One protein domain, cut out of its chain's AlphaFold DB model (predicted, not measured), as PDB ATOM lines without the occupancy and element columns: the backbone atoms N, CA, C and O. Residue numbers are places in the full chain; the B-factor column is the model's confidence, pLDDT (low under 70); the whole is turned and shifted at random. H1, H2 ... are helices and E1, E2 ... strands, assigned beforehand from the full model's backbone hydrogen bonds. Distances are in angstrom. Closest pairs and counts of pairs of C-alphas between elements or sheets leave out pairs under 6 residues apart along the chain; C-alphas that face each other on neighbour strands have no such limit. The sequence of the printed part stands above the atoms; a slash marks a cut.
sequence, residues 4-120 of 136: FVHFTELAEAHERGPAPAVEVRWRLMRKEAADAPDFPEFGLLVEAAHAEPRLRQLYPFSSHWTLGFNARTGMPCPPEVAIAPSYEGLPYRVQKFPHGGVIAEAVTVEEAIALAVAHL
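What this domain is: This is residues 4 to 120 of the 136 residues of an uncharacterized protein of Streptomyces atratus (UniProt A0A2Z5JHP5). A strongly twisted sheet of five strands has helices H3 and H5 packed over one face, while the long helix H2 runs by its edge at E1 and H1 folds back along H2 on the side away from the sheet. H1 lies at one end of the longest axis, and the link from E3 to E4, with Gly 89, lies at the other. The printed part has 117 residues, with five named helices and five named strands in the order H1 H2 H3 H4 E1 E2 E3 E4 E5 H5; the sheet, in the order E1 E2 E3 E4 E5, is antiparallel throughout. The class is mixed, helices and strands. The whole is compact, with a radius of gyration of the C-alphas of 13.6 A and spans of 41 by 29 by 23 A.

Where its parts are: H1, residues 4 to 15, begins at C-alpha 4 (26.448, -3.192, -46.738) and is 17.0 A long from first to last C-alpha. H2, residues 18 to 34, is the longest helix at 24.2 A, and H3, residues 40 to 51, measures 16.7 A. H4 is short, residues 53 to 56. The strands are E1, residues 59 to 63, from C-alpha 59 (7.003, -7.677, -45.934); E2, residues 66 to 70; E3, residues 81 to 84; E4, residues 92 to 97; and E5, residues 100 to 106, 15.8 A long. H5, residues 109 to 119, is 15.3 A long and ends at C-alpha 119 (-6.016, -11.114, -37.169).

How they stand to each other: The five strands form a meander, each strand the antiparallel neighbour of the one before. Backbone N and O atoms are within hydrogen-bond range across each pair of neighbour strands: for instance N 61 and O 68, 3.0 A, across E1 and E2; N 67 and O 83, 2.9 A, across E2 and E3; N 82 and O 95, 2.8 A, across E3 and E4; and N 94 and O 104, 2.9 A, across E4 and E5. H3 and H5 on one face of the sheet make two layers. H5 lies over E4 at a height over the sheet of 7.8 A, and H3 over E2 and E3 at 9.3 A. H3, the hub, touches H5 with its residues 44 to 49 alone, at a steep tilt of 51 degrees, the closest C-alphas being those of Leu 45 and Val 109, 6.2 A. H2 and H3 are a helical hairpin at a shallow tilt of 26 degrees, opposite ways, with Ala 33 and Gly 43 closest, their C-alphas 4.9 A apart. H2 only grazes the sheet with its residues 18 to 33. H1 and H2 are a helical hairpin too, the C-alphas of Ala 13 and Ala 21 closest at 4.6 A; H1 is not on the sheet. H3 and H4 touch only at the corner, and only just, with 3 pairs of C-alphas within 8 A, His 50 and Arg 56 closest at 5.0 A. Every O i to N i+4 pair is within hydrogen-bond range in H1, H2, H3 and H5; H4 is too short for such a pair.

The domain as a whole: The two C-alphas farthest apart are those of Glu 15 and Gly 89, 42.4 A. The printed part has no cut. No link is long; E2 to E3, with 10 residues, and E3 to E4, with 7, are short links and the others are tight. The mean pLDDT of the printed part is 90.6, with residues 4 to 7 of H1 under 70.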
ATOM      1  N   PHE A   4      26.752  -4.099 -45.629       55.84
ATOM      2  CA  PHE A   4      26.448  -3.192 -46.738       55.84
ATOM      3  C   PHE A   4      25.952  -3.905 -48.006       55.84
ATOM      4  O   PHE A   4      25.139  -3.342 -48.729       55.84
ATOM      5  N   VAL A   5      26.378  -5.149 -48.264       62.03
ATOM      6  CA  VAL A   5      25.952  -5.897 -49.465       62.03
ATOM      7  C   VAL A   5      24.460  -6.233 -49.400       62.03
ATOM      8  O   VAL A   5      23.756  -6.149 -50.403       62.03
ATOM      9  N   HIS A   6      23.961  -6.553 -48.203       61.88
ATOM     10  CA  HIS A   6      22.547  -6.850 -47.969       61.88
ATOM     11  C   HIS A   6      21.651  -5.622 -48.162       61.88
ATOM     12  O   HIS A   6      20.527  -5.751 -48.642       61.88
ATOM     13  N   PHE A   7      22.156  -4.429 -47.832       66.38
ATOM     14  CA  PHE A   7      21.425  -3.181 -48.033       66.38
ATOM     15  C   PHE A   7      21.288  -2.835 -49.522       66.38
ATOM     16  O   PHE A   7      20.198  -2.474 -49.962       66.38
ATOM     17  N   THR A   8      22.356  -3.011 -50.310       74.88
ATOM     18  CA  THR A   8      22.331  -2.757 -51.761       74.88
ATOM     19  C   THR A   8      21.360  -3.686 -52.487       74.88
ATOM     20  O   THR A   8      20.545  -3.222 -53.276       74.88
ATOM     21  N   GLU A   9      21.370  -4.983 -52.171       82.38
ATOM     22  CA  GLU A   9      20.461  -5.949 -52.800       82.38
ATOM     23  C   GLU A   9      18.982  -5.648 -52.501       82.38
ATOM     24  O   GLU A   9      18.120  -5.757 -53.377       82.38
ATOM     25  N   LEU A  10      18.675  -5.249 -51.263       80.00
ATOM     26  CA  LEU A  10      17.320  -4.873 -50.871       80.00
ATOM     27  C   LEU A  10      16.871  -3.568 -51.544       80.00
ATOM     28  O   LEU A  10      15.696  -3.450 -51.900       80.00
ATOM     29  N   ALA A  11      17.781  -2.608 -51.727       75.81
ATOM     30  CA  ALA A  11      17.505  -1.362 -52.437       75.81
ATOM     31  C   ALA A  11      17.178  -1.624 -53.917       75.81
ATOM     32  O   ALA A  11      16.122  -1.209 -54.389       75.81
ATOM     33  N   GLU A  12      17.998  -2.414 -54.613       80.44
ATOM     34  CA  GLU A  12      17.725  -2.829 -55.998       80.44
ATOM     35  C   GLU A  12      16.398  -3.596 -56.118       80.44
ATOM     36  O   GLU A  12      15.655  -3.454 -57.089       80.44
ATOM     37  N   ALA A  13      16.068  -4.431 -55.129       79.56
ATOM     38  CA  ALA A  13      14.799  -5.149 -55.113       79.56
ATOM     39  C   ALA A  13      13.600  -4.204 -54.961       79.56
ATOM     40  O   ALA A  13      12.591  -4.411 -55.630       79.56
ATOM     41  N   HIS A  14      13.725  -3.153 -54.147       81.06
ATOM     42  CA  HIS A  14      12.711  -2.105 -54.033       81.06
ATOM     43  C   HIS A  14      12.503  -1.345 -55.346       81.06
ATOM     44  O   HIS A  14      11.357  -1.075 -55.702       81.06
ATOM     45  N   GLU A  15      13.574  -1.054 -56.090       82.06
ATOM     46  CA  GLU A  15      13.488  -0.414 -57.413       82.06
ATOM     47  C   GLU A  15      12.750  -1.288 -58.437       82.06
ATOM     48  O   GLU A  15      12.013  -0.777 -59.281       82.06
ATOM     49  N   ARG A  16      12.892  -2.617 -58.338       83.38
ATOM     50  CA  ARG A  16      12.156  -3.583 -59.175       83.38
ATOM     51  C   ARG A  16      10.688  -3.762 -58.766       83.38
ATOM     52  O   ARG A  16       9.929  -4.384 -59.509       83.38
ATOM     53  N   GLY A  17      10.285  -3.238 -57.609       86.94
ATOM     54  CA  GLY A  17       8.912  -3.265 -57.111       86.94
ATOM     55  C   GLY A  17       8.700  -4.135 -55.863       86.94
ATOM     56  O   GLY A  17       9.623  -4.770 -55.349       86.94
ATOM     57  N   PRO A  18       7.460  -4.187 -55.345       89.38
ATOM     58  CA  PRO A  18       7.193  -4.744 -54.023       89.38
ATOM     59  C   PRO A  18       7.358  -6.267 -53.941       89.38
ATOM     60  O   PRO A  18       7.870  -6.764 -52.945       89.38
ATOM     61  N   ALA A  19       6.982  -7.020 -54.980       90.94
ATOM     62  CA  ALA A  19       7.116  -8.479 -54.965       90.94
ATOM     63  C   ALA A  19       8.593  -8.940 -54.906       90.94
ATOM     64  O   ALA A  19       8.920  -9.724 -54.013       90.94
ATOM     65  N   PRO A  20       9.514  -8.416 -55.747       90.56
ATOM     66  CA  PRO A  20      10.945  -8.679 -55.592       90.56
ATOM     67  C   PRO A  20      11.505  -8.253 -54.228       90.56
ATOM     68  O   PRO A  20      12.329  -8.966 -53.657       90.56
ATOM     69  N   ALA A  21      11.060  -7.114 -53.684       91.75
ATOM     70  CA  ALA A  21      11.491  -6.649 -52.364       91.75
ATOM     71  C   ALA A  21      11.070  -7.606 -51.236       91.75
ATOM     72  O   ALA A  21      11.885  -7.929 -50.370       91.75
ATOM     73  N   VAL A  22       9.829  -8.099 -51.267       93.69
ATOM     74  CA  VAL A  22       9.314  -9.101 -50.320       93.69
ATOM     75  C   VAL A  22      10.105 -10.406 -50.419       93.69
ATOM     76  O   VAL A  22      10.525 -10.938 -49.392       93.69
ATOM     77  N   GLU A  23      10.362 -10.903 -51.631       94.19
ATOM     78  CA  GLU A  23      11.123 -12.140 -51.844       94.19
ATOM     79  C   GLU A  23      12.546 -12.040 -51.271       94.19
ATOM     80  O   GLU A  23      12.978 -12.900 -50.494       94.19
ATOM     81  N   VAL A  24      13.262 -10.964 -51.611       94.50
ATOM     82  CA  VAL A  24      14.611 -10.709 -51.091       94.50
ATOM     83  C   VAL A  24      14.582 -10.603 -49.572       94.50
ATOM     84  O   VAL A  24      15.406 -11.227 -48.902       94.50
ATOM     85  N   ARG A  25      13.613  -9.878 -49.003       94.75
ATOM     86  CA  ARG A  25      13.528  -9.712 -47.552       94.75
ATOM     87  C   ARG A  25      13.241 -11.029 -46.829       94.75
ATOM     88  O   ARG A  25      13.885 -11.285 -45.815       94.75
ATOM     89  N   TRP A  26      12.368 -11.888 -47.356       97.06
ATOM     90  CA  TRP A  26      12.152 -13.235 -46.815       97.06
ATOM     91  C   TRP A  26      13.414 -14.088 -46.855       97.06
ATOM     92  O   TRP A  26      13.750 -14.737 -45.864       97.06
ATOM     93  N   ARG A  27      14.152 -14.065 -47.969       96.50
ATOM     94  CA  ARG A  27      15.421 -14.796 -48.073       96.50
ATOM     95  C   ARG A  27      16.438 -14.311 -47.038       96.50
ATOM     96  O   ARG A  27      17.102 -15.136 -46.415       96.50
ATOM     97  N   LEU A  28      16.548 -12.995 -46.844       94.62
ATOM     98  CA  LEU A  28      17.412 -12.414 -45.815       94.62
ATOM     99  C   LEU A  28      16.957 -12.812 -44.407       94.62
ATOM    100  O   LEU A  28      17.793 -13.236 -43.623       94.62
ATOM    101  N   MET A  29      15.655 -12.771 -44.115       95.94
ATOM    102  CA  MET A  29      15.096 -13.172 -42.818       95.94
ATOM    103  C   MET A  29      15.400 -14.637 -42.481       95.94
ATOM    104  O   MET A  29      15.848 -14.948 -41.381       95.94
ATOM    105  N   ARG A  30      15.214 -15.547 -43.444       96.25
ATOM    106  CA  ARG A  30      15.544 -16.973 -43.275       96.25
ATOM    107  C   ARG A  30      17.039 -17.190 -43.052       96.25
ATOM    108  O   ARG A  30      17.423 -18.019 -42.235       96.25
ATOM    109  N   LYS A  31      17.885 -16.420 -43.744       94.56
ATOM    110  CA  LYS A  31      19.333 -16.440 -43.522       94.56
ATOM    111  C   LYS A  31      19.706 -15.916 -42.131       94.56
ATOM    112  O   LYS A  31      20.464 -16.581 -41.443       94.56
ATOM    113  N   GLU A  32      19.161 -14.772 -41.716       91.94
ATOM    114  CA  GLU A  32      19.363 -14.198 -40.377       91.94
ATOM    115  C   GLU A  32      18.990 -15.214 -39.285       91.94
ATOM    116  O   GLU A  32      19.734 -15.382 -38.323       91.94
ATOM    117  N   ALA A  33      17.882 -15.938 -39.462       93.12
ATOM    118  CA  ALA A  33      17.457 -16.976 -38.530       93.12
ATOM    119  C   ALA A  33      18.383 -18.208 -38.532       93.12
ATOM    120  O   ALA A  33      18.680 -18.751 -37.470       93.12
ATOM    121  N   ALA A  34      18.880 -18.632 -39.698       92.38
ATOM    122  CA  ALA A  34      19.845 -19.729 -39.805       92.38
ATOM    123  C   ALA A  34      21.223 -19.376 -39.213       92.38
ATOM    124  O   ALA A  34      21.901 -20.248 -38.671       92.38
ATOM    125  N   ASP A  35      21.621 -18.102 -39.290       90.62
ATOM    126  CA  ASP A  35      22.873 -17.579 -38.731       90.62
ATOM    127  C   ASP A  35      22.787 -17.348 -37.198       90.62
ATOM    128  O   ASP A  35      23.797 -17.013 -36.575       90.62
ATOM    129  N   ALA A  36      21.617 -17.557 -36.575       87.94
ATOM    130  CA  ALA A  36      21.365 -17.409 -35.136       87.94
ATOM    131  C   ALA A  36      20.926 -18.737 -34.467       87.94
ATOM    132  O   ALA A  36      19.809 -18.839 -33.953       87.94
ATOM    133  N   PRO A  37      21.791 -19.770 -34.435       84.62
ATOM    134  CA  PRO A  37      21.431 -21.102 -33.940       84.62
ATOM    135  C   PRO A  37      21.118 -21.151 -32.436       84.62
ATOM    136  O   PRO A  37      20.446 -22.077 -31.992       84.62
ATOM    137  N   ASP A  38      21.565 -20.156 -31.664       87.25
ATOM    138  CA  ASP A  38      21.296 -20.049 -30.224       87.25
ATOM    139  C   ASP A  38      19.827 -19.706 -29.910       87.25
ATOM    140  O   ASP A  38      19.434 -19.704 -28.743       87.25
ATOM    141  N   PHE A  39      19.011 -19.411 -30.932       87.25
ATOM    142  CA  PHE A  39      17.604 -19.044 -30.776       87.25
ATOM    143  C   PHE A  39      16.685 -19.823 -31.748       87.25
ATOM    144  O   PHE A  39      16.089 -19.248 -32.668       87.25
ATOM    145  N   PRO A  40      16.582 -21.157 -31.583       90.50
ATOM    146  CA  PRO A  40      15.922 -22.043 -32.543       90.50
ATOM    147  C   PRO A  40      14.422 -21.766 -32.706       90.50
ATOM    148  O   PRO A  40      13.879 -21.975 -33.793       90.50
ATOM    149  N   GLU A  41      13.744 -21.256 -31.680       92.56
ATOM    150  CA  GLU A  41      12.316 -20.928 -31.725       92.56
ATOM    151  C   GLU A  41      12.017 -19.795 -32.713       92.56
ATOM    152  O   GLU A  41      10.974 -19.805 -33.370       92.56
ATOM    153  N   PHE A  42      12.945 -18.850 -32.886       94.00
ATOM    154  CA  PHE A  42      12.819 -17.830 -33.925       94.00
ATOM    155  C   PHE A  42      13.018 -18.415 -35.325       94.00
ATOM    156  O   PHE A  42      12.266 -18.070 -36.234       94.00
ATOM    157  N   GLY A  43      13.959 -19.348 -35.496       94.81
ATOM    158  CA  GLY A  43      14.121 -20.093 -36.747       94.81
ATOM    159  C   GLY A  43      12.864 -20.864 -37.142       94.81
ATOM    160  O   GLY A  43      12.383 -20.725 -38.267       94.81
ATOM    161  N   LEU A  44      12.282 -21.608 -36.198       95.25
ATOM    162  CA  LEU A  44      11.018 -22.322 -36.401       95.25
ATOM    163  C   LEU A  44       9.879 -21.367 -36.776       95.25
ATOM    164  O   LEU A  44       9.134 -21.641 -37.718       95.25
ATOM    165  N   LEU A  45       9.773 -20.231 -36.086       96.94
ATOM    166  CA  LEU A  45       8.770 -19.210 -36.380       96.94
ATOM    167  C   LEU A  45       8.927 -18.625 -37.789       96.94
ATOM    168  O   LEU A  45       7.938 -18.492 -38.508       96.94
ATOM    169  N   VAL A  46      10.153 -18.287 -38.196       97.69
ATOM    170  CA  VAL A  46      10.438 -17.724 -39.524       97.69
ATOM    171  C   VAL A  46      10.079 -18.715 -40.631       97.69
ATOM    172  O   VAL A  46       9.431 -18.327 -41.605       97.69
ATOM    173  N   GLU A  47      10.448 -19.987 -40.487       97.88
ATOM    174  CA  GLU A  47      10.131 -21.016 -41.482       97.88
ATOM    175  C   GLU A  47       8.626 -21.306 -41.555       97.88
ATOM    176  O   GLU A  47       8.064 -21.361 -42.653       97.88
ATOM    177  N   ALA A  48       7.950 -21.419 -40.406       98.00
ATOM    178  CA  ALA A  48       6.504 -21.628 -40.352       98.00
ATOM    179  C   ALA A  48       5.734 -20.448 -40.967       98.00
ATOM    180  O   ALA A  48       4.821 -20.648 -41.768       98.00
ATOM    181  N   ALA A  49       6.138 -19.213 -40.661       97.94
ATOM    182  CA  ALA A  49       5.533 -18.023 -41.245       97.94
ATOM    183  C   ALA A  49       5.791 -17.910 -42.754       97.94
ATOM    184  O   ALA A  49       4.897 -17.515 -43.500       97.94
ATOM    185  N   HIS A  50       6.989 -18.276 -43.220       97.88
ATOM    186  CA  HIS A  50       7.300 -18.302 -44.648       97.88
ATOM    187  C   HIS A  50       6.490 -19.376 -45.395       97.88
ATOM    188  O   HIS A  50       6.190 -19.197 -46.573       97.88
ATOM    189  N   ALA A  51       6.126 -20.486 -44.750       97.81
ATOM    190  CA  ALA A  51       5.297 -21.525 -45.360       97.81
ATOM    191  C   ALA A  51       3.828 -21.099 -45.551       97.81
ATOM    192  O   ALA A  51       3.164 -21.604 -46.456       97.81
ATOM    193  N   GLU A  52       3.331 -20.155 -44.746       97.94
ATOM    194  CA  GLU A  52       1.964 -19.633 -44.826       97.94
ATOM    195  C   GLU A  52       1.815 -18.589 -45.952       97.94
ATOM    196  O   GLU A  52       2.375 -17.489 -45.856       97.94
ATOM    197  N   PRO A  53       1.030 -18.860 -47.015       95.75
ATOM    198  CA  PRO A  53       0.924 -17.968 -48.168       95.75
ATOM    199  C   PRO A  53       0.488 -16.538 -47.842       95.75
ATOM    200  O   PRO A  53       0.999 -15.608 -48.470       95.75
ATOM    201  N   ARG A  54      -0.429 -16.339 -46.885       95.50
ATOM    202  CA  ARG A  54      -0.925 -14.998 -46.526       95.50
ATOM    203  C   ARG A  54       0.153 -14.149 -45.861       95.50
ATOM    204  O   ARG A  54       0.218 -12.955 -46.127       95.50
ATOM    205  N   LEU A  55       1.018 -14.755 -45.049       96.88
ATOM    206  CA  LEU A  55       2.143 -14.064 -44.413       96.88
ATOM    207  C   LEU A  55       3.322 -13.908 -45.375       96.88
ATOM    208  O   LEU A  55       3.947 -12.849 -45.406       96.88
ATOM    209  N   ARG A  56       3.588 -14.913 -46.219       97.19
ATOM    210  CA  ARG A  56       4.679 -14.884 -47.206       97.19
ATOM    211  C   ARG A  56       4.559 -13.731 -48.208       97.19
ATOM    212  O   ARG A  56       5.560 -13.272 -48.745       97.19
ATOM    213  N   GLN A  57       3.343 -13.264 -48.478       95.94
ATOM    214  CA  GLN A  57       3.097 -12.132 -49.376       95.94
ATOM    215  C   GLN A  57       3.299 -10.761 -48.709       95.94
ATOM    216  O   GLN A  57       3.311  -9.745 -49.407       95.94
ATOM    217  N   LEU A  58       3.452 -10.723 -47.382       96.25
ATOM    218  CA  LEU A  58       3.731  -9.511 -46.617       96.25
ATOM    219  C   LEU A  58       5.233  -9.286 -46.464       96.25
ATOM    220  O   LEU A  58       6.036 -10.205 -46.629       96.25
ATOM    221  N   TYR A  59       5.610  -8.051 -46.137       94.81
ATOM    222  CA  TYR A  59       7.003  -7.677 -45.934       94.81
ATOM    223  C   TYR A  59       7.445  -8.004 -44.497       94.81
ATOM    224  O   TYR A  59       6.932  -7.376 -43.562       94.81
ATOM    225  N   PRO A  60       8.373  -8.961 -44.285       96.00
ATOM    226  CA  PRO A  60       8.756  -9.383 -42.947       96.00
ATOM    227  C   PRO A  60       9.870  -8.499 -42.372       96.00
ATOM    228  O   PRO A  60      10.783  -8.034 -43.067       96.00
ATOM    229  N   PHE A  61       9.852  -8.323 -41.060       93.25
ATOM    230  CA  PHE A  61      10.949  -7.715 -40.314       93.25
ATOM    231  C   PHE A  61      11.065  -8.350 -38.931       93.25
ATOM    232  O   PHE A  61      10.134  -8.989 -38.456       93.25
ATOM    233  N   SER A  62      12.207  -8.172 -38.278       92.38
ATOM    234  CA  SER A  62      12.464  -8.709 -36.947       92.38
ATOM    235  C   SER A  62      12.903  -7.594 -35.998       92.38
ATOM    236  O   SER A  62      13.572  -6.640 -36.402       92.38
ATOM    237  N   SER A  63      12.495  -7.684 -34.734       89.19
ATOM    238  CA  SER A  63      12.960  -6.815 -33.643       89.19
ATOM    239  C   SER A  63      12.940  -7.603 -32.338       89.19
ATOM    240  O   SER A  63      11.918  -8.201 -32.024       89.19
ATOM    241  N   HIS A  64      14.074  -7.669 -31.628       88.25
ATOM    242  CA  HIS A  64      14.300  -8.538 -30.455       88.25
ATOM    243  C   HIS A  64      13.613  -9.908 -30.591       88.25
ATOM    244  O   HIS A  64      12.760 -10.284 -29.786       88.25
ATOM    245  N   TRP A  65      13.936 -10.612 -31.680       89.62
ATOM    246  CA  TRP A  65      13.403 -11.939 -32.016       89.62
ATOM    247  C   TRP A  65      11.892 -12.019 -32.266       89.62
ATOM    248  O   TRP A  65      11.372 -13.096 -32.523       89.62
ATOM    249  N   THR A  66      11.169 -10.904 -32.245       94.19
ATOM    250  CA  THR A  66       9.763 -10.838 -32.651       94.19
ATOM    251  C   THR A  66       9.684 -10.628 -34.156       94.19
ATOM    252  O   THR A  66      10.290  -9.690 -34.680       94.19
ATOM    253  N   LEU A  67       8.938 -11.486 -34.851       96.44
ATOM    254  CA  LEU A  67       8.715 -11.415 -36.293       96.44
ATOM    255  C   LEU A  67       7.467 -10.576 -36.585       96.44
ATOM    256  O   LEU A  67       6.378 -10.920 -36.138       96.44
ATOM    257  N   GLY A  68       7.613  -9.480 -37.320       95.19
ATOM    258  CA  GLY A  68       6.519  -8.600 -37.726       95.19
ATOM    259  C   GLY A  68       6.255  -8.629 -39.228       95.19
ATOM    260  O   GLY A  68       7.147  -8.948 -40.017       95.19
ATOM    261  N   PHE A  69       5.036  -8.249 -39.614       95.69
ATOM    262  CA  PHE A  69       4.580  -8.228 -41.004       95.69
ATOM    263  C   PHE A  69       3.966  -6.878 -41.352       95.69
ATOM    264  O   PHE A  69       3.013  -6.437 -40.709       95.69
ATOM    265  N   ASN A  70       4.480  -6.244 -42.403       93.31
ATOM    266  CA  ASN A  70       3.947  -4.993 -42.930       93.31
ATOM    267  C   ASN A  70       3.226  -5.235 -44.262       93.31
ATOM    268  O   ASN A  70       3.715  -5.970 -45.126       93.31
ATOM    269  N   ALA A  71       2.114  -4.529 -44.476       92.69
ATOM    270  CA  ALA A  71       1.451  -4.434 -45.780       92.69
ATOM    271  C   ALA A  71       2.209  -3.545 -46.783       92.69
ATOM    272  O   ALA A  71       1.842  -3.465 -47.954       92.69
ATOM    273  N   ARG A  72       3.263  -2.853 -46.335       90.25
ATOM    274  CA  ARG A  72       4.104  -2.005 -47.177       90.25
ATOM    275  C   ARG A  72       5.573  -2.362 -47.034       90.25
ATOM    276  O   ARG A  72       6.020  -2.725 -45.948       90.25
ATOM    277  N   THR A  73       6.320  -2.225 -48.124       86.81
ATOM    278  CA  THR A  73       7.761  -2.516 -48.131       86.81
ATOM    279  C   THR A  73       8.608  -1.333 -47.640       86.81
ATOM    280  O   THR A  73       9.733  -1.530 -47.191       86.81
ATOM    281  N   GLY A  74       8.072  -0.105 -47.665       81.31
ATOM    282  CA  GLY A  74       8.741   1.096 -47.162       81.31
ATOM    283  C   GLY A  74       8.411   1.417 -45.700       81.31
ATOM    284  O   GLY A  74       7.303   1.182 -45.218       81.31
ATOM    285  N   MET A  75       9.379   2.018 -45.003       72.25
ATOM    286  CA  MET A  75       9.245   2.495 -43.621       72.25
ATOM    287  C   MET A  75       9.179   4.031 -43.566       72.25
ATOM    288  O   MET A  75       9.898   4.677 -44.326       72.25
ATOM    289  N   PRO A  76       8.383   4.633 -42.660       75.44
ATOM    290  CA  PRO A  76       7.638   3.995 -41.573       75.44
ATOM    291  C   PRO A  76       6.302   3.385 -42.027       75.44
ATOM    292  O   PRO A  76       5.584   3.966 -42.835       75.44
ATOM    293  N   CYS A  77       5.950   2.223 -41.479       75.06
ATOM    294  CA  CYS A  77       4.620   1.626 -41.586       75.06
ATOM    295  C   CYS A  77       4.331   0.873 -40.280       75.06
ATOM    296  O   CYS A  77       5.210   0.131 -39.833       75.06
ATOM    297  N   PRO A  78       3.158   1.054 -39.644       82.62
ATOM    298  CA  PRO A  78       2.769   0.168 -38.561       82.62
ATOM    299  C   PRO A  78       2.619  -1.260 -39.109       82.62
ATOM    300  O   PRO A  78       2.158  -1.426 -40.245       82.62
ATOM    301  N   PRO A  79       3.021  -2.277 -38.337       89.62
ATOM    302  CA  PRO A  79       2.789  -3.662 -38.705       89.62
ATOM    303  C   PRO A  79       1.311  -4.015 -38.648       89.62
ATOM    304  O   PRO A  79       0.557  -3.483 -37.835       89.62
ATOM    305  N   GLU A  80       0.928  -4.956 -39.503       93.25
ATOM    306  CA  GLU A  80      -0.397  -5.575 -39.487       93.25
ATOM    307  C   GLU A  80      -0.508  -6.565 -38.326       93.25
ATOM    308  O   GLU A  80      -1.547  -6.681 -37.679       93.25
ATOM    309  N   VAL A  81       0.581  -7.289 -38.057       95.38
ATOM    310  CA  VAL A  81       0.691  -8.236 -36.948       95.38
ATOM    311  C   VAL A  81       2.161  -8.526 -36.649       95.38
ATOM    312  O   VAL A  81       3.032  -8.387 -37.513       95.38
ATOM    313  N   ALA A  82       2.444  -8.938 -35.419       96.69
ATOM    314  CA  ALA A  82       3.735  -9.447 -34.987       96.69
ATOM    315  C   ALA A  82       3.571 -10.724 -34.155       96.69
ATOM    316  O   ALA A  82       2.548 -10.923 -33.503       96.69
ATOM    317  N   ILE A  83       4.573 -11.596 -34.174       97.06
ATOM    318  CA  ILE A  83       4.598 -12.859 -33.439       97.06
ATOM    319  C   ILE A  83       5.921 -12.934 -32.684       97.06
ATOM    320  O   ILE A  83       6.992 -12.908 -33.291       97.06
ATOM    321  N   ALA A  84       5.854 -13.002 -31.357       95.75
ATOM    322  CA  ALA A  84       7.017 -13.331 -30.544       95.75
ATOM    323  C   ALA A  84       7.109 -14.855 -30.383       95.75
ATOM    324  O   ALA A  84       6.079 -15.488 -30.115       95.75
ATOM    325  N   PRO A  85       8.306 -15.439 -30.550       93.69
ATOM    326  CA  PRO A  85       8.526 -16.861 -30.359       93.69
ATOM    327  C   PRO A  85       8.305 -17.252 -28.898       93.69
ATOM    328  O   PRO A  85       8.431 -16.428 -27.990       93.69
ATOM    329  N   SER A  86       7.998 -18.530 -28.686       92.19
ATOM    330  CA  SER A  86       8.068 -19.146 -27.363       92.19
ATOM    331  C   SER A  86       9.495 -19.033 -26.817       92.19
ATOM    332  O   SER A  86      10.455 -19.256 -27.550       92.19
ATOM    333  N   TYR A  87       9.643 -18.706 -25.534       87.44
ATOM    334  CA  TYR A  87      10.948 -18.600 -24.874       87.44
ATOM    335  C   TYR A  87      10.824 -18.912 -23.379       87.44
ATOM    336  O   TYR A  87       9.903 -18.430 -22.727       87.44
ATOM    337  N   GLU A  88      11.732 -19.733 -22.839       86.25
ATOM    338  CA  GLU A  88      11.782 -20.112 -21.410       86.25
ATOM    339  C   GLU A  88      10.439 -20.600 -20.823       86.25
ATOM    340  O   GLU A  88      10.080 -20.308 -19.684       86.25
ATOM    341  N   GLY A  89       9.672 -21.366 -21.607       83.00
ATOM    342  CA  GLY A  89       8.368 -21.901 -21.190       83.00
ATOM    343  C   GLY A  89       7.200 -20.920 -21.325       83.00
ATOM    344  O   GLY A  89       6.075 -21.267 -20.963       83.00
ATOM    345  N   LEU A  90       7.434 -19.717 -21.859       89.50
ATOM    346  CA  LEU A  90       6.374 -18.790 -22.249       89.50
ATOM    347  C   LEU A  90       5.778 -19.180 -23.609       89.50
ATOM    348  O   LEU A  90       6.530 -19.583 -24.498       89.50
ATOM    349  N   PRO A  91       4.457 -19.015 -23.804       94.50
ATOM    350  CA  PRO A  91       3.810 -19.292 -25.081       94.50
ATOM    351  C   PRO A  91       4.260 -18.310 -26.170       94.50
ATOM    352  O   PRO A  91       4.755 -17.213 -25.891       94.50
ATOM    353  N   TYR A  92       4.007 -18.673 -27.427       96.00
ATOM    354  CA  TYR A  92       4.048 -17.729 -28.539       96.00
ATOM    355  C   TYR A  92       3.040 -16.608 -28.294       96.00
ATOM    356  O   TYR A  92       1.942 -16.846 -27.787       96.00
ATOM    357  N   ARG A  93       3.379 -15.381 -28.694       96.69
ATOM    358  CA  ARG A  93       2.489 -14.221 -28.527       96.69
ATOM    359  C   ARG A  93       2.240 -13.526 -29.846       96.69
ATOM    360  O   ARG A  93       3.164 -12.940 -30.408       96.69
ATOM    361  N   VAL A  94       0.984 -13.509 -30.272       96.75
ATOM    362  CA  VAL A  94       0.510 -12.699 -31.396       96.75
ATOM    363  C   VAL A  94       0.198 -11.298 -30.880       96.75
ATOM    364  O   VAL A  94      -0.472 -11.137 -29.861       96.75
ATOM    365  N   GLN A  95       0.714 -10.273 -31.548       95.75
ATOM    366  CA  GLN A  95       0.760  -8.890 -31.077       95.75
ATOM    367  C   GLN A  95       0.405  -7.920 -32.205       95.75
ATOM    368  O   GLN A  95       0.659  -8.203 -33.375       95.75
ATOM    369  N   LYS A  96      -0.151  -6.755 -31.860       90.69
ATOM    370  CA  LYS A  96      -0.429  -5.687 -32.836       90.69
ATOM    371  C   LYS A  96       0.850  -5.071 -33.394       90.69
ATOM    372  O   LYS A  96       0.895  -4.687 -34.551       90.69
ATOM    373  N   PHE A  97       1.881  -4.960 -32.568       86.88
ATOM    374  CA  PHE A  97       3.201  -4.469 -32.945       86.88
ATOM    375  C   PHE A  97       4.257  -5.144 -32.064       86.88
ATOM    376  O   PHE A  97       3.910  -5.694 -31.019       86.88
ATOM    377  N   PRO A  98       5.542  -5.144 -32.456       84.38
ATOM    378  CA  PRO A  98       6.583  -5.749 -31.640       84.38
ATOM    379  C   PRO A  98       6.575  -5.217 -30.206       84.38
ATOM    380  O   PRO A  98       6.599  -4.006 -29.984       84.38
ATOM    381  N   HIS A  99       6.567  -6.135 -29.243       76.62
ATOM    382  CA  HIS A  99       6.601  -5.868 -27.802       76.62
ATOM    383  C   HIS A  99       5.386  -5.112 -27.242       76.62
ATOM    384  O   HIS A  99       5.477  -4.541 -26.153       76.62
ATOM    385  N   GLY A 100       4.234  -5.122 -27.922       82.81
ATOM    386  CA  GLY A 100       3.033  -4.497 -27.377       82.81
ATOM    387  C   GLY A 100       1.716  -4.876 -28.048       82.81
ATOM    388  O   GLY A 100       1.645  -5.314 -29.193       82.81
ATOM    389  N   GLY A 101       0.631  -4.705 -27.290       87.69
ATOM    390  CA  GLY A 101      -0.720  -5.016 -27.753       87.69
ATOM    391  C   GLY A 101      -0.914  -6.502 -28.056       87.69
ATOM    392  O   GLY A 101      -1.262  -6.837 -29.184       87.69
ATOM    393  N   VAL A 102      -0.677  -7.375 -27.069       94.44
ATOM    394  CA  VAL A 102      -0.944  -8.820 -27.182       94.44
ATOM    395  C   VAL A 102      -2.400  -9.041 -27.593       94.44
ATOM    396  O   VAL A 102      -3.321  -8.515 -26.970       94.44
ATOM    397  N   ILE A 103      -2.582  -9.797 -28.669       94.44
ATOM    398  CA  ILE A 103      -3.871 -10.180 -29.247       94.44
ATOM    399  C   ILE A 103      -4.266 -11.560 -28.730       94.44
ATOM    400  O   ILE A 103      -5.406 -11.759 -28.323       94.44
ATOM    401  N   ALA A 104      -3.320 -12.501 -28.760       95.69
ATOM    402  CA  ALA A 104      -3.527 -13.882 -28.351       95.69
ATOM    403  C   ALA A 104      -2.193 -14.547 -27.986       95.69
ATOM    404  O   ALA A 104      -1.125 -14.110 -28.425       95.69
ATOM    405  N   GLU A 105      -2.274 -15.621 -27.208       96.75
ATOM    406  CA  GLU A 105      -1.152 -16.509 -26.914       96.75
ATOM    407  C   GLU A 105      -1.415 -17.885 -27.534       96.75
ATOM    408  O   GLU A 105      -2.569 -18.279 -27.693       96.75
ATOM    409  N   ALA A 106      -0.348 -18.591 -27.897       96.50
ATOM    410  CA  ALA A 106      -0.406 -19.897 -28.540       96.50
ATOM    411  C   ALA A 106       0.678 -20.821 -27.996       96.50
ATOM    412  O   ALA A 106       1.796 -20.389 -27.703       96.50
ATOM    413  N   VAL A 107       0.363 -22.106 -27.881       94.62
ATOM    414  CA  VAL A 107       1.315 -23.096 -27.353       94.62
ATOM    415  C   VAL A 107       2.207 -23.638 -28.470       94.62
ATOM    416  O   VAL A 107       3.355 -24.000 -28.216       94.62
ATOM    417  N   THR A 108       1.720 -23.647 -29.715       95.44
ATOM    418  CA  THR A 108       2.496 -24.084 -30.885       95.44
ATOM    419  C   THR A 108       2.696 -22.961 -31.895       95.44
ATOM    420  O   THR A 108       1.970 -21.963 -31.913       95.44
ATOM    421  N   VAL A 109       3.694 -23.133 -32.765       96.88
ATOM    422  CA  VAL A 109       3.975 -22.170 -33.832       96.88
ATOM    423  C   VAL A 109       2.826 -22.123 -34.839       96.88
ATOM    424  O   VAL A 109       2.422 -21.042 -35.247       96.88
ATOM    425  N   GLU A 110       2.232 -23.264 -35.185       96.88
ATOM    426  CA  GLU A 110       1.120 -23.358 -36.138       96.88
ATOM    427  C   GLU A 110      -0.118 -22.618 -35.629       96.88
ATOM    428  O   GLU A 110      -0.771 -21.902 -36.390       96.88
ATOM    429  N   GLU A 111      -0.418 -22.749 -34.335       97.38
ATOM    430  CA  GLU A 111      -1.501 -22.010 -33.690       97.38
ATOM    431  C   GLU A 111      -1.223 -20.499 -33.712       97.38
ATOM    432  O   GLU A 111      -2.107 -19.714 -34.062       97.38
ATOM    433  N   ALA A 112       0.016 -20.084 -33.432       97.56
ATOM    434  CA  ALA A 112       0.413 -18.680 -33.508       97.56
ATOM    435  C   ALA A 112       0.270 -18.112 -34.932       97.56
ATOM    436  O   ALA A 112      -0.250 -17.007 -35.103       97.56
ATOM    437  N   ILE A 113       0.681 -18.872 -35.956       98.00
ATOM    438  CA  ILE A 113       0.499 -18.506 -37.368       98.00
ATOM    439  C   ILE A 113      -0.989 -18.371 -37.696       98.00
ATOM    440  O   ILE A 113      -1.397 -17.356 -38.263       98.00
ATOM    441  N   ALA A 114      -1.815 -19.344 -37.307       97.44
ATOM    442  CA  ALA A 114      -3.251 -19.314 -37.570       97.44
ATOM    443  C   ALA A 114      -3.929 -18.092 -36.926       97.44
ATOM    444  O   ALA A 114      -4.722 -17.408 -37.576       97.44
ATOM    445  N   LEU A 115      -3.577 -17.770 -35.677       97.69
ATOM    446  CA  LEU A 115      -4.079 -16.590 -34.970       97.69
ATOM    447  C   LEU A 115      -3.621 -15.284 -35.624       97.69
ATOM    448  O   LEU A 115      -4.424 -14.363 -35.778       97.69
ATOM    449  N   ALA A 116      -2.362 -15.202 -36.060       97.06
ATOM    450  CA  ALA A 116      -1.861 -14.036 -36.779       97.06
ATOM    451  C   ALA A 116      -2.603 -13.830 -38.108       97.06
ATOM    452  O   ALA A 116      -3.066 -12.729 -38.397       97.06
ATOM    453  N   VAL A 117      -2.797 -14.900 -38.880       96.31
ATOM    454  CA  VAL A 117      -3.547 -14.890 -40.145       96.31
ATOM    455  C   VAL A 117      -5.016 -14.507 -39.942       96.31
ATOM    456  O   VAL A 117      -5.589 -13.796 -40.774       96.31
ATOM    457  N   ALA A 118      -5.632 -14.965 -38.851       95.62
ATOM    458  CA  ALA A 118      -6.997 -14.601 -38.482       95.62
ATOM    459  C   ALA A 118      -7.119 -13.128 -38.056       95.62
ATOM    460  O   ALA A 118      -8.185 -12.538 -38.227       95.62
ATOM    461  N   HIS A 119      -6.045 -12.530 -37.532       94.06
ATOM    462  CA  HIS A 119      -6.016 -11.114 -37.169       94.06
ATOM    463  C   HIS A 119      -5.872 -10.175 -38.374       94.06
ATOM    464  O   HIS A 119      -6.316  -9.030 -38.306       94.06
ATOM    465  N   LEU A 120      -5.265 -10.641 -39.471       93.69
ATOM    466  CA  LEU A 120      -5.062  -9.818 -40.663       93.69
ATOM    467  C   LEU A 120      -6.398  -9.284 -41.215       93.69
ATOM    468  O   LEU A 120      -7.360 -10.056 -41.318       93.69
TER     469      LEU A 120